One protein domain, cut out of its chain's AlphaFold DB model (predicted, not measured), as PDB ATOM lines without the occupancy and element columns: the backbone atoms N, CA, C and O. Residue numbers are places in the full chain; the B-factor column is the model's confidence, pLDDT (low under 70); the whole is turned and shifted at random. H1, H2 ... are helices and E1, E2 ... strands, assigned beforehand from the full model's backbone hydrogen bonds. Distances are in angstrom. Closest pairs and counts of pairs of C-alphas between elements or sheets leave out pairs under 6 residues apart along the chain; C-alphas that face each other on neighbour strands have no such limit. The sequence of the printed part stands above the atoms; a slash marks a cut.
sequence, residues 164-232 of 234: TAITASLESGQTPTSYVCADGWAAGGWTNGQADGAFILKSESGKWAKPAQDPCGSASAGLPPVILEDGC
ATOM      1  N   THR A 164      40.709 -16.943  27.906       82.38
ATOM      2  CA  THR A 164      39.746 -15.861  28.156       82.38
ATOM      3  C   THR A 164      39.862 -14.702  27.166       82.38
ATOM      4  O   THR A 164      38.846 -14.210  26.680       82.38
ATOM      5  N   ALA A 165      41.081 -14.252  26.856       82.94
ATOM      6  CA  ALA A 165      41.286 -13.141  25.927       82.94
ATOM      7  C   ALA A 165      40.927 -13.527  24.484       82.94
ATOM      8  O   ALA A 165      40.397 -12.706  23.734       82.94
ATOM      9  N   ILE A 166      41.197 -14.778  24.113       84.69
ATOM     10  CA  ILE A 166      40.881 -15.329  22.796       84.69
ATOM     11  C   ILE A 166      39.365 -15.510  22.662       84.69
ATOM     12  O   ILE A 166      38.771 -14.968  21.737       84.69
ATOM     13  N   THR A 167      38.712 -16.163  23.630       86.19
ATOM     14  CA  THR A 167      37.253 -16.360  23.657       86.19
ATOM     15  C   THR A 167      36.482 -15.046  23.616       86.19
ATOM     16  O   THR A 167      35.451 -14.976  22.964       86.19
ATOM     17  N   ALA A 168      36.990 -13.981  24.248       85.62
ATOM     18  CA  ALA A 168      36.363 -12.657  24.200       85.62
ATOM     19  C   ALA A 168      36.274 -12.058  22.781       85.62
ATOM     20  O   ALA A 168      35.539 -11.093  22.575       85.62
ATOM     21  N   SER A 169      37.032 -12.607  21.832       83.88
ATOM     22  CA  SER A 169      37.138 -12.129  20.450       83.88
ATOM     23  C   SER A 169      36.498 -13.090  19.445       83.88
ATOM     24  O   SER A 169      36.398 -12.764  18.263       83.88
ATOM     25  N   LEU A 170      36.071 -14.264  19.917       82.25
ATOM     26  CA  LEU A 170      35.312 -15.249  19.159       82.25
ATOM     27  C   LEU A 170      33.803 -14.968  19.276       82.25
ATOM     28  O   LEU A 170      33.348 -14.251  20.169       82.25
ATOM     29  N   GLU A 171      33.015 -15.515  18.353       77.12
ATOM     30  CA  GLU A 171      31.558 -15.376  18.347       77.12
ATOM     31  C   GLU A 171      30.930 -16.102  19.553       77.12
ATOM     32  O   GLU A 171      31.492 -17.046  20.116       77.12
ATOM     33  N   SER A 172      29.734 -15.671  19.972       74.00
ATOM     34  CA  SER A 172      29.056 -16.233  21.146       74.00
ATOM     35  C   SER A 172      28.820 -17.743  20.996       74.00
ATOM     36  O   SER A 172      28.048 -18.160  20.134       74.00
ATOM     37  N   GLY A 173      29.450 -18.541  21.864       74.94
ATOM     38  CA  GLY A 173      29.344 -20.009  21.890       74.94
ATOM     39  C   GLY A 173      30.615 -20.744  21.452       74.94
ATOM     40  O   GLY A 173      30.758 -21.931  21.720       74.94
ATOM     41  N   GLN A 174      31.580 -20.054  20.846       83.94
ATOM     42  CA  GLN A 174      32.833 -20.670  20.419       83.94
ATOM     43  C   GLN A 174      33.802 -20.791  21.600       83.94
ATOM     44  O   GLN A 174      34.202 -19.797  22.210       83.94
ATOM     45  N   THR A 175      34.205 -22.015  21.922       81.19
ATOM     46  CA  THR A 175      35.234 -22.289  22.929       81.19
ATOM     47  C   THR A 175      36.527 -22.717  22.229       81.19
ATOM     48  O   THR A 175      36.486 -23.625  21.398       81.19
ATOM     49  N   PRO A 176      37.676 -22.067  22.501       82.81
ATOM     50  CA  PRO A 176      38.944 -22.452  21.896       82.81
ATOM     51  C   PRO A 176      39.395 -23.801  22.470       82.81
ATOM     52  O   PRO A 176      39.533 -23.954  23.686       82.81
ATOM     53  N   THR A 177      39.611 -24.781  21.597       76.31
ATOM     54  CA  THR A 177      40.068 -26.134  21.948       76.31
ATOM     55  C   THR A 177      41.591 -26.230  21.917       76.31
ATOM     56  O   THR A 177      42.185 -26.879  22.779       76.31
ATOM     57  N   SER A 178      42.224 -25.512  20.988       78.25
ATOM     58  CA  SER A 178      43.666 -25.287  20.899       78.25
ATOM     59  C   SER A 178      43.929 -23.816  20.588       78.25
ATOM     60  O   SER A 178      43.104 -23.148  19.968       78.25
ATOM     61  N   TYR A 179      45.058 -23.284  21.054       81.94
ATOM     62  CA  TYR A 179      45.536 -21.981  20.606       81.94
ATOM     63  C   TYR A 179      47.049 -21.849  20.747       81.94
ATOM     64  O   TYR A 179      47.657 -22.309  21.720       81.94
ATOM     65  N   VAL A 180      47.640 -21.163  19.781       81.50
ATOM     66  CA  VAL A 180      49.040 -20.757  19.732       81.50
ATOM     67  C   VAL A 180      49.090 -19.258  19.491       81.50
ATOM     68  O   VAL A 180      48.282 -18.730  18.729       81.50
ATOM     69  N   CYS A 181      50.021 -18.568  20.149       81.75
ATOM     70  CA  CYS A 181      50.245 -17.148  19.907       81.75
ATOM     71  C   CYS A 181      51.713 -16.894  19.582       81.75
ATOM     72  O   CYS A 181      52.590 -17.397  20.285       81.75
ATOM     73  N   ALA A 182      51.965 -16.115  18.535       77.00
ATOM     74  CA  ALA A 182      53.295 -15.724  18.091       77.00
ATOM     75  C   ALA A 182      53.226 -14.407  17.306       77.00
ATOM     76  O   ALA A 182      52.335 -14.227  16.479       77.00
ATOM     77  N   ASP A 183      54.188 -13.509  17.540       72.12
ATOM     78  CA  ASP A 183      54.453 -12.323  16.710       72.12
ATOM     79  C   ASP A 183      53.237 -11.427  16.381       72.12
ATOM     80  O   ASP A 183      53.095 -10.965  15.246       72.12
ATOM     81  N   GLY A 184      52.328 -11.160  17.320       78.69
ATOM     82  CA  GLY A 184      51.128 -10.362  17.031       78.69
ATOM     83  C   GLY A 184      49.894 -11.185  16.709       78.69
ATOM     84  O   GLY A 184      48.833 -10.599  16.496       78.69
ATOM     85  N   TRP A 185      50.006 -12.508  16.625       81.75
ATOM     86  CA  TRP A 185      48.969 -13.381  16.088       81.75
ATOM     87  C   TRP A 185      48.594 -14.478  17.063       81.75
ATOM     88  O   TRP A 185      49.440 -14.996  17.787       81.75
ATOM     89  N   ALA A 186      47.322 -14.853  17.034       83.81
ATOM     90  CA  ALA A 186      46.815 -16.054  17.661       83.81
ATOM     91  C   ALA A 186      46.062 -16.880  16.620       83.81
ATOM     92  O   ALA A 186      45.250 -16.344  15.870       83.81
ATOM     93  N   ALA A 187      46.313 -18.179  16.591       83.19
ATOM     94  CA  ALA A 187      45.533 -19.122  15.804       83.19
ATOM     95  C   ALA A 187      45.243 -20.367  16.622       83.19
ATOM     96  O   ALA A 187      45.920 -20.640  17.615       83.19
ATOM     97  N   GLY A 188      44.204 -21.083  16.231       84.75
ATOM     98  CA  GLY A 188      43.796 -22.275  16.940       84.75
ATOM     99  C   GLY A 188      42.474 -22.833  16.457       84.75
ATOM    100  O   GLY A 188      41.767 -22.227  15.647       84.75
ATOM    101  N   GLY A 189      42.121 -23.981  17.016       84.44
ATOM    102  CA  GLY A 189      40.816 -24.593  16.855       84.44
ATOM    103  C   GLY A 189      39.798 -24.027  17.841       84.44
ATOM    104  O   GLY A 189      40.108 -23.729  18.998       84.44
ATOM    105  N   TRP A 190      38.549 -23.925  17.407       86.31
ATOM    106  CA  TRP A 190      37.398 -23.676  18.262       86.31
ATOM    107  C   TRP A 190      36.321 -24.733  18.036       86.31
ATOM    108  O   TRP A 190      36.223 -25.325  16.964       86.31
ATOM    109  N   THR A 191      35.487 -24.942  19.050       81.75
ATOM    110  CA  THR A 191      34.292 -25.785  18.971       81.75
ATOM    111  C   THR A 191      33.093 -25.067  19.580       81.75
ATOM    112  O   THR A 191      33.232 -24.293  20.531       81.75
ATOM    113  N   ASN A 192      31.900 -25.330  19.050       80.50
ATOM    114  CA  ASN A 192      30.624 -24.913  19.650       80.50
ATOM    115  C   ASN A 192      29.772 -26.136  20.052       80.50
ATOM    116  O   ASN A 192      28.547 -26.083  20.066       80.50
ATOM    117  N   GLY A 193      30.406 -27.297  20.264       76.62
ATOM    118  CA  GLY A 193      29.731 -28.557  20.610       76.62
ATOM    119  C   GLY A 193      28.929 -29.205  19.471       76.62
ATOM    120  O   GLY A 193      28.481 -30.339  19.611       76.62
ATOM    121  N   GLN A 194      28.755 -28.507  18.345       66.56
ATOM    122  CA  GLN A 194      28.061 -28.984  17.141       66.56
ATOM    123  C   GLN A 194      28.956 -28.983  15.899       66.56
ATOM    124  O   GLN A 194      28.720 -29.755  14.975       66.56
ATOM    125  N   ALA A 195      29.948 -28.097  15.868       67.19
ATOM    126  CA  ALA A 195      30.901 -27.955  14.783       67.19
ATOM    127  C   ALA A 195      32.239 -27.489  15.351       67.19
ATOM    128  O   ALA A 195      32.275 -26.719  16.320       67.19
ATOM    129  N   ASP A 196      33.299 -27.947  14.700       80.06
ATOM    130  CA  ASP A 196      34.669 -27.532  14.945       80.06
ATOM    131  C   ASP A 196      35.119 -26.625  13.796       80.06
ATOM    132  O   ASP A 196      34.695 -26.789  12.647       80.06
ATOM    133  N   GLY A 197      35.959 -25.645  14.103       82.38
ATOM    134  CA  GLY A 197      36.503 -24.714  13.123       82.38
ATOM    135  C   GLY A 197      37.862 -24.178  13.548       82.38
ATOM    136  O   GLY A 197      38.317 -24.420  14.662       82.38
ATOM    137  N   ALA A 198      38.508 -23.436  12.656       83.06
ATOM    138  CA  ALA A 198      39.744 -22.718  12.949       83.06
ATOM    139  C   ALA A 198      39.462 -21.220  13.102       83.06
ATOM    140  O   ALA A 198      38.504 -20.684  12.532       83.06
ATOM    141  N   PHE A 199      40.287 -20.535  13.887       84.12
ATOM    142  CA  PHE A 199      40.281 -19.083  13.991       84.12
ATOM    143  C   PHE A 199      41.693 -18.527  13.820       84.12
ATOM    144  O   PHE A 199      42.681 -19.153  14.198       84.12
ATOM    145  N   ILE A 200      41.763 -17.306  13.293       84.94
ATOM    146  CA  ILE A 200      42.969 -16.482  13.296       84.94
ATOM    147  C   ILE A 200      42.582 -15.111  13.834       84.94
ATOM    148  O   ILE A 200      41.602 -14.503  13.399       84.94
ATOM    149  N   LEU A 201      43.364 -14.629  14.789       85.88
ATOM    150  CA  LEU A 201      43.208 -13.345  15.441       85.88
ATOM    151  C   LEU A 201      44.539 -12.600  15.394       85.88
ATOM    152  O   LEU A 201      45.612 -13.193  15.487       85.88
ATOM    153  N   LYS A 202      44.461 -11.281  15.290       86.56
ATOM    154  CA  LYS A 202      45.599 -10.373  15.381       86.56
ATOM    155  C   LYS A 202      45.455  -9.522  16.634       86.56
ATOM    156  O   LYS A 202      44.350  -9.100  16.970       86.56
ATOM    157  N   SER A 203      46.553  -9.277  17.336       85.88
ATOM    158  CA  SER A 203      46.571  -8.373  18.476       85.88
ATOM    159  C   SER A 203      46.602  -6.926  17.990       85.88
ATOM    160  O   SER A 203      47.589  -6.462  17.419       85.88
ATOM    161  N   GLU A 204      45.532  -6.193  18.272       81.25
ATOM    162  CA  GLU A 204      45.405  -4.761  18.028       81.25
ATOM    163  C   GLU A 204      45.134  -4.066  19.365       81.25
ATOM    164  O   GLU A 204      44.153  -4.346  20.054       81.25
ATOM    165  N   SER A 205      46.041  -3.176  19.778       75.00
ATOM    166  CA  SER A 205      45.901  -2.399  21.023       75.00
ATOM    167  C   SER A 205      45.652  -3.250  22.286       75.00
ATOM    168  O   SER A 205      44.881  -2.860  23.163       75.00
ATOM    169  N   GLY A 206      46.292  -4.420  22.386       76.56
ATOM    170  CA  GLY A 206      46.158  -5.322  23.537       76.56
ATOM    171  C   GLY A 206      44.872  -6.156  23.553       76.56
ATOM    172  O   GLY A 206      44.567  -6.780  24.572       76.56
ATOM    173  N   LYS A 207      44.116  -6.190  22.447       81.75
ATOM    174  CA  LYS A 207      42.957  -7.069  22.254       81.75
ATOM    175  C   LYS A 207      43.141  -7.931  21.017       81.75
ATOM    176  O   LYS A 207      43.727  -7.488  20.036       81.75
ATOM    177  N   TRP A 208      42.613  -9.145  21.064       86.50
ATOM    178  CA  TRP A 208      42.531  -9.988  19.882       86.50
ATOM    179  C   TRP A 208      41.374  -9.503  19.001       86.50
ATOM    180  O   TRP A 208      40.298  -9.168  19.492       86.50
ATOM    181  N   ALA A 209      41.605  -9.418  17.699       86.50
ATOM    182  CA  ALA A 209      40.601  -9.019  16.725       86.50
ATOM    183  C   ALA A 209      40.708  -9.905  15.485       86.50
ATOM    184  O   ALA A 209      41.804 -10.300  15.078       86.50
ATOM    185  N   LYS A 210      39.562 -10.226  14.877       83.44
ATOM    186  CA  LYS A 210      39.536 -10.939  13.601       83.44
ATOM    187  C   LYS A 210      40.094 -10.008  12.516       83.44
ATOM    188  O   LYS A 210      39.594  -8.888  12.388       83.44
ATOM    189  N   PRO A 211      41.124 -10.418  11.757       79.25
ATOM    190  CA  PRO A 211      41.684  -9.581  10.706       79.25
ATOM    191  C   PRO A 211      40.622  -9.285   9.637       79.25
ATOM    192  O   PRO A 211      39.818 -10.143   9.285       79.25
ATOM    193  N   ALA A 212      40.625  -8.058   9.111       65.25
ATOM    194  CA  ALA A 212      39.654  -7.607   8.108       65.25
ATOM    195  C   ALA A 212      39.841  -8.253   6.719       65.25
ATOM    196  O   ALA A 212      38.968  -8.133   5.863       65.25
ATOM    197  N   GLN A 213      40.980  -8.910   6.483       63.22
ATOM    198  CA  GLN A 213      41.234  -9.721   5.296       63.22
ATOM    199  C   GLN A 213      41.563 -11.137   5.737       63.22
ATOM    200  O   GLN A 213      42.356 -11.300   6.665       63.22
ATOM    201  N   ASP A 214      40.978 -12.129   5.064       63.72
ATOM    202  CA  ASP A 214      41.311 -13.534   5.273       63.72
ATOM    203  C   ASP A 214      42.815 -13.726   5.022       63.72
ATOM    204  O   ASP A 214      43.277 -13.632   3.878       63.72
ATOM    205  N   PRO A 215      43.615 -13.970   6.075       61.94
ATOM    206  CA  PRO A 215      45.071 -14.020   5.951       61.94
ATOM    207  C   PRO A 215      45.541 -15.273   5.192       61.94
ATOM    208  O   PRO A 215      46.707 -15.370   4.818       61.94
ATOM    209  N   CYS A 216      44.619 -16.201   4.926       60.69
ATOM    210  CA  CYS A 216      44.830 -17.446   4.193       60.69
ATOM    211  C   CYS A 216      44.750 -17.299   2.662       60.69
ATOM    212  O   CYS A 216      44.848 -18.294   1.949       60.69
ATOM    213  N   GLY A 217      44.569 -16.076   2.146       66.00
ATOM    214  CA  GLY A 217      44.617 -15.764   0.713       66.00
ATOM    215  C   GLY A 217      45.980 -15.242   0.231       66.00
ATOM    216  O   GLY A 217      47.034 -15.586   0.758       66.00
ATOM    217  N   SER A 218      45.968 -14.348  -0.764       49.31
ATOM    218  CA  SER A 218      47.139 -13.798  -1.482       49.31
ATOM    219  C   SER A 218      48.148 -12.989  -0.641       49.31
ATOM    220  O   SER A 218      49.059 -12.382  -1.201       49.31
ATOM    221  N   ALA A 219      47.972 -12.925   0.680       49.16
ATOM    222  CA  ALA A 219      48.671 -12.030   1.596       49.16
ATOM    223  C   ALA A 219      49.402 -12.775   2.728       49.16
ATOM    224  O   ALA A 219      49.530 -12.251   3.830       49.16
ATOM    225  N   SER A 220      49.964 -13.959   2.459       53.22
ATOM    226  CA  SER A 220      50.840 -14.690   3.400       53.22
ATOM    227  C   SER A 220      52.163 -13.962   3.726       53.22
ATOM    228  O   SER A 220      53.053 -14.523   4.363       53.22
ATOM    229  N   ALA A 221      52.333 -12.712   3.287       46.66
ATOM    230  CA  ALA A 221      53.519 -11.897   3.506       46.66
ATOM    231  C   ALA A 221      53.551 -11.358   4.949       46.66
ATOM    232  O   ALA A 221      53.192 -10.212   5.204       46.66
ATOM    233  N   GLY A 222      53.981 -12.196   5.897       57.12
ATOM    234  CA  GLY A 222      54.303 -11.771   7.266       57.12
ATOM    235  C   GLY A 222      53.662 -12.574   8.396       57.12
ATOM    236  O   GLY A 222      53.812 -12.174   9.548       57.12
ATOM    237  N   LEU A 223      52.964 -13.679   8.106       59.38
ATOM    238  CA  LEU A 223      52.509 -14.598   9.153       59.38
ATOM    239  C   LEU A 223      53.639 -15.577   9.521       59.38
ATOM    240  O   LEU A 223      54.278 -16.127   8.619       59.38
ATOM    241  N   PRO A 224      53.896 -15.819  10.819       58.97
ATOM    242  CA  PRO A 224      54.865 -16.820  11.239       58.97
ATOM    243  C   PRO A 224      54.389 -18.231  10.840       58.97
ATOM    244  O   PRO A 224      53.183 -18.497  10.834       58.97
ATOM    245  N   PRO A 225      55.316 -19.158  10.535       60.38
ATOM    246  CA  PRO A 225      54.986 -20.481   9.991       60.38
ATOM    247  C   PRO A 225      54.048 -21.292  10.898       60.38
ATOM    248  O   PRO A 225      53.181 -22.002  10.405       60.38
ATOM    249  N   VAL A 226      54.145 -21.098  12.215       59.28
ATOM    250  CA  VAL A 226      53.312 -21.777  13.223       59.28
ATOM    251  C   VAL A 226      51.825 -21.405  13.111       59.28
ATOM    252  O   VAL A 226      50.959 -22.201  13.450       59.28
ATOM    253  N   ILE A 227      51.511 -20.203  12.620       61.31
ATOM    254  CA  ILE A 227      50.132 -19.714  12.465       61.31
ATOM    255  C   ILE A 227      49.521 -20.193  11.140       61.31
ATOM    256  O   ILE A 227      48.311 -20.390  11.057       61.31
ATOM    257  N   LEU A 228      50.349 -20.408  10.110       63.12
ATOM    258  CA  LEU A 228      49.904 -20.908   8.807       63.12
ATOM    259  C   LEU A 228      49.474 -22.380   8.869       63.12
ATOM    260  O   LEU A 228      48.493 -22.733   8.222       63.12
ATOM    261  N   GLU A 229      50.165 -23.213   9.655       59.28
ATOM    262  CA  GLU A 229      49.827 -24.639   9.792       59.28
ATOM    263  C   GLU A 229      48.517 -24.886  10.560       59.28
ATOM    264  O   GLU A 229      47.787 -25.812  10.221       59.28
ATOM    265  N   ASP A 230      48.196 -24.059  11.561       59.28
ATOM    266  CA  ASP A 230      47.023 -24.264  12.432       59.28
ATOM    267  C   ASP A 230      45.803 -23.418  12.005       59.28
ATOM    268  O   ASP A 230      44.655 -23.800  12.222       59.28
ATOM    269  N   GLY A 231      46.033 -22.254  11.384       57.69
ATOM    270  CA  GLY A 231      44.982 -21.280  11.074       57.69
ATOM    271  C   GLY A 231      44.421 -21.343   9.650       57.69
ATOM    272  O   GLY A 231      43.269 -20.967   9.434       57.69
ATOM    273  N   CYS A 232      45.211 -21.798   8.676       61.69
ATOM    274  CA  CYS A 232      44.817 -21.851   7.268       61.69
ATOM    275  C   CYS A 232      44.570 -23.294   6.837       61.69
ATOM    276  O   CYS A 232      45.302 -23.852   6.020       61.69
TER     277      CYS A 232
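AT A GLANCE: This is residues 164 to 232 of the 234 residues of the protein "Peptidoglycan-binding protein" of Acidimicrobiia bacterium (UniProt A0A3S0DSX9). A long, twisted hairpin of two strands, E2 and E3, forms the body of a four-stranded sheet, with the short strands E1 and E4 at its edges. Helix H2 packs over one face at E2, and the short helix H1 only grazes the sheet. The 69 printed residues hold H1, E1, E2, E3, E4 and H2 in that order; the sheet E1 - E2 - E3 - E4 is antiparallel, and the class is mixed, with 33 residues in named elements, under half. The whole is compact, with a radius of gyration of the C-alphas of 11.4 A and spans of 33 by 25 by 19 A.

HOW THE PARTS SIT: E1 (residues 180 to 182), E2 (185 to 191), E3 (196 to 204) and E4 (207 to 209) form a meander, each strand the antiparallel neighbour of the one before. The sheet is only just strongly twisted, its C-alphas up to 4.3 A off its best plane. N 182 and O 185 are 2.9 A apart, N 186 and O 201 2.8 A, and N 204 and O 207 2.8 A, within hydrogen-bond range. Pairing is staggered: E3 pairs with E2 over residues 196 to 202 and with E4 over 202 to 204. H2 (residues 225 to 231) is on the sheet at a height of 7.6 A, only just over E2, with 4 of its C-alphas falling on E2 and 2 on E1. Its closest C-alphas to E2 are those of Gly 231 and Ala 187, 5.2 A. H1 (residues 164 to 167) only grazes the sheet; the C-alphas of Ile 166 and Trp 208 of E4 are its closest pair there, 6.3 A. In H2, 2 of 3 O i to N i+4 pairs are within range; H1 is too short for one.

IN THESE COORDINATES: E3 is 25.4 A long, E2 19.4 A, H2 10.1 A, E1 6.8 A, E4 6.3 A and H1 5.2 A. H1 begins at C-alpha 164 (39.746, -15.861, 28.156), and H2 ends at C-alpha 231 (44.982, -21.280, 11.074).

THE WHOLE: The C-alphas of Gly 193 and Ala 221 are farthest apart, 33.7 A. The printed part has no cut; the links H1 to E1 and E4 to H2 are long. Residues 194 to 195 and 212 to 232 have pLDDT under 70.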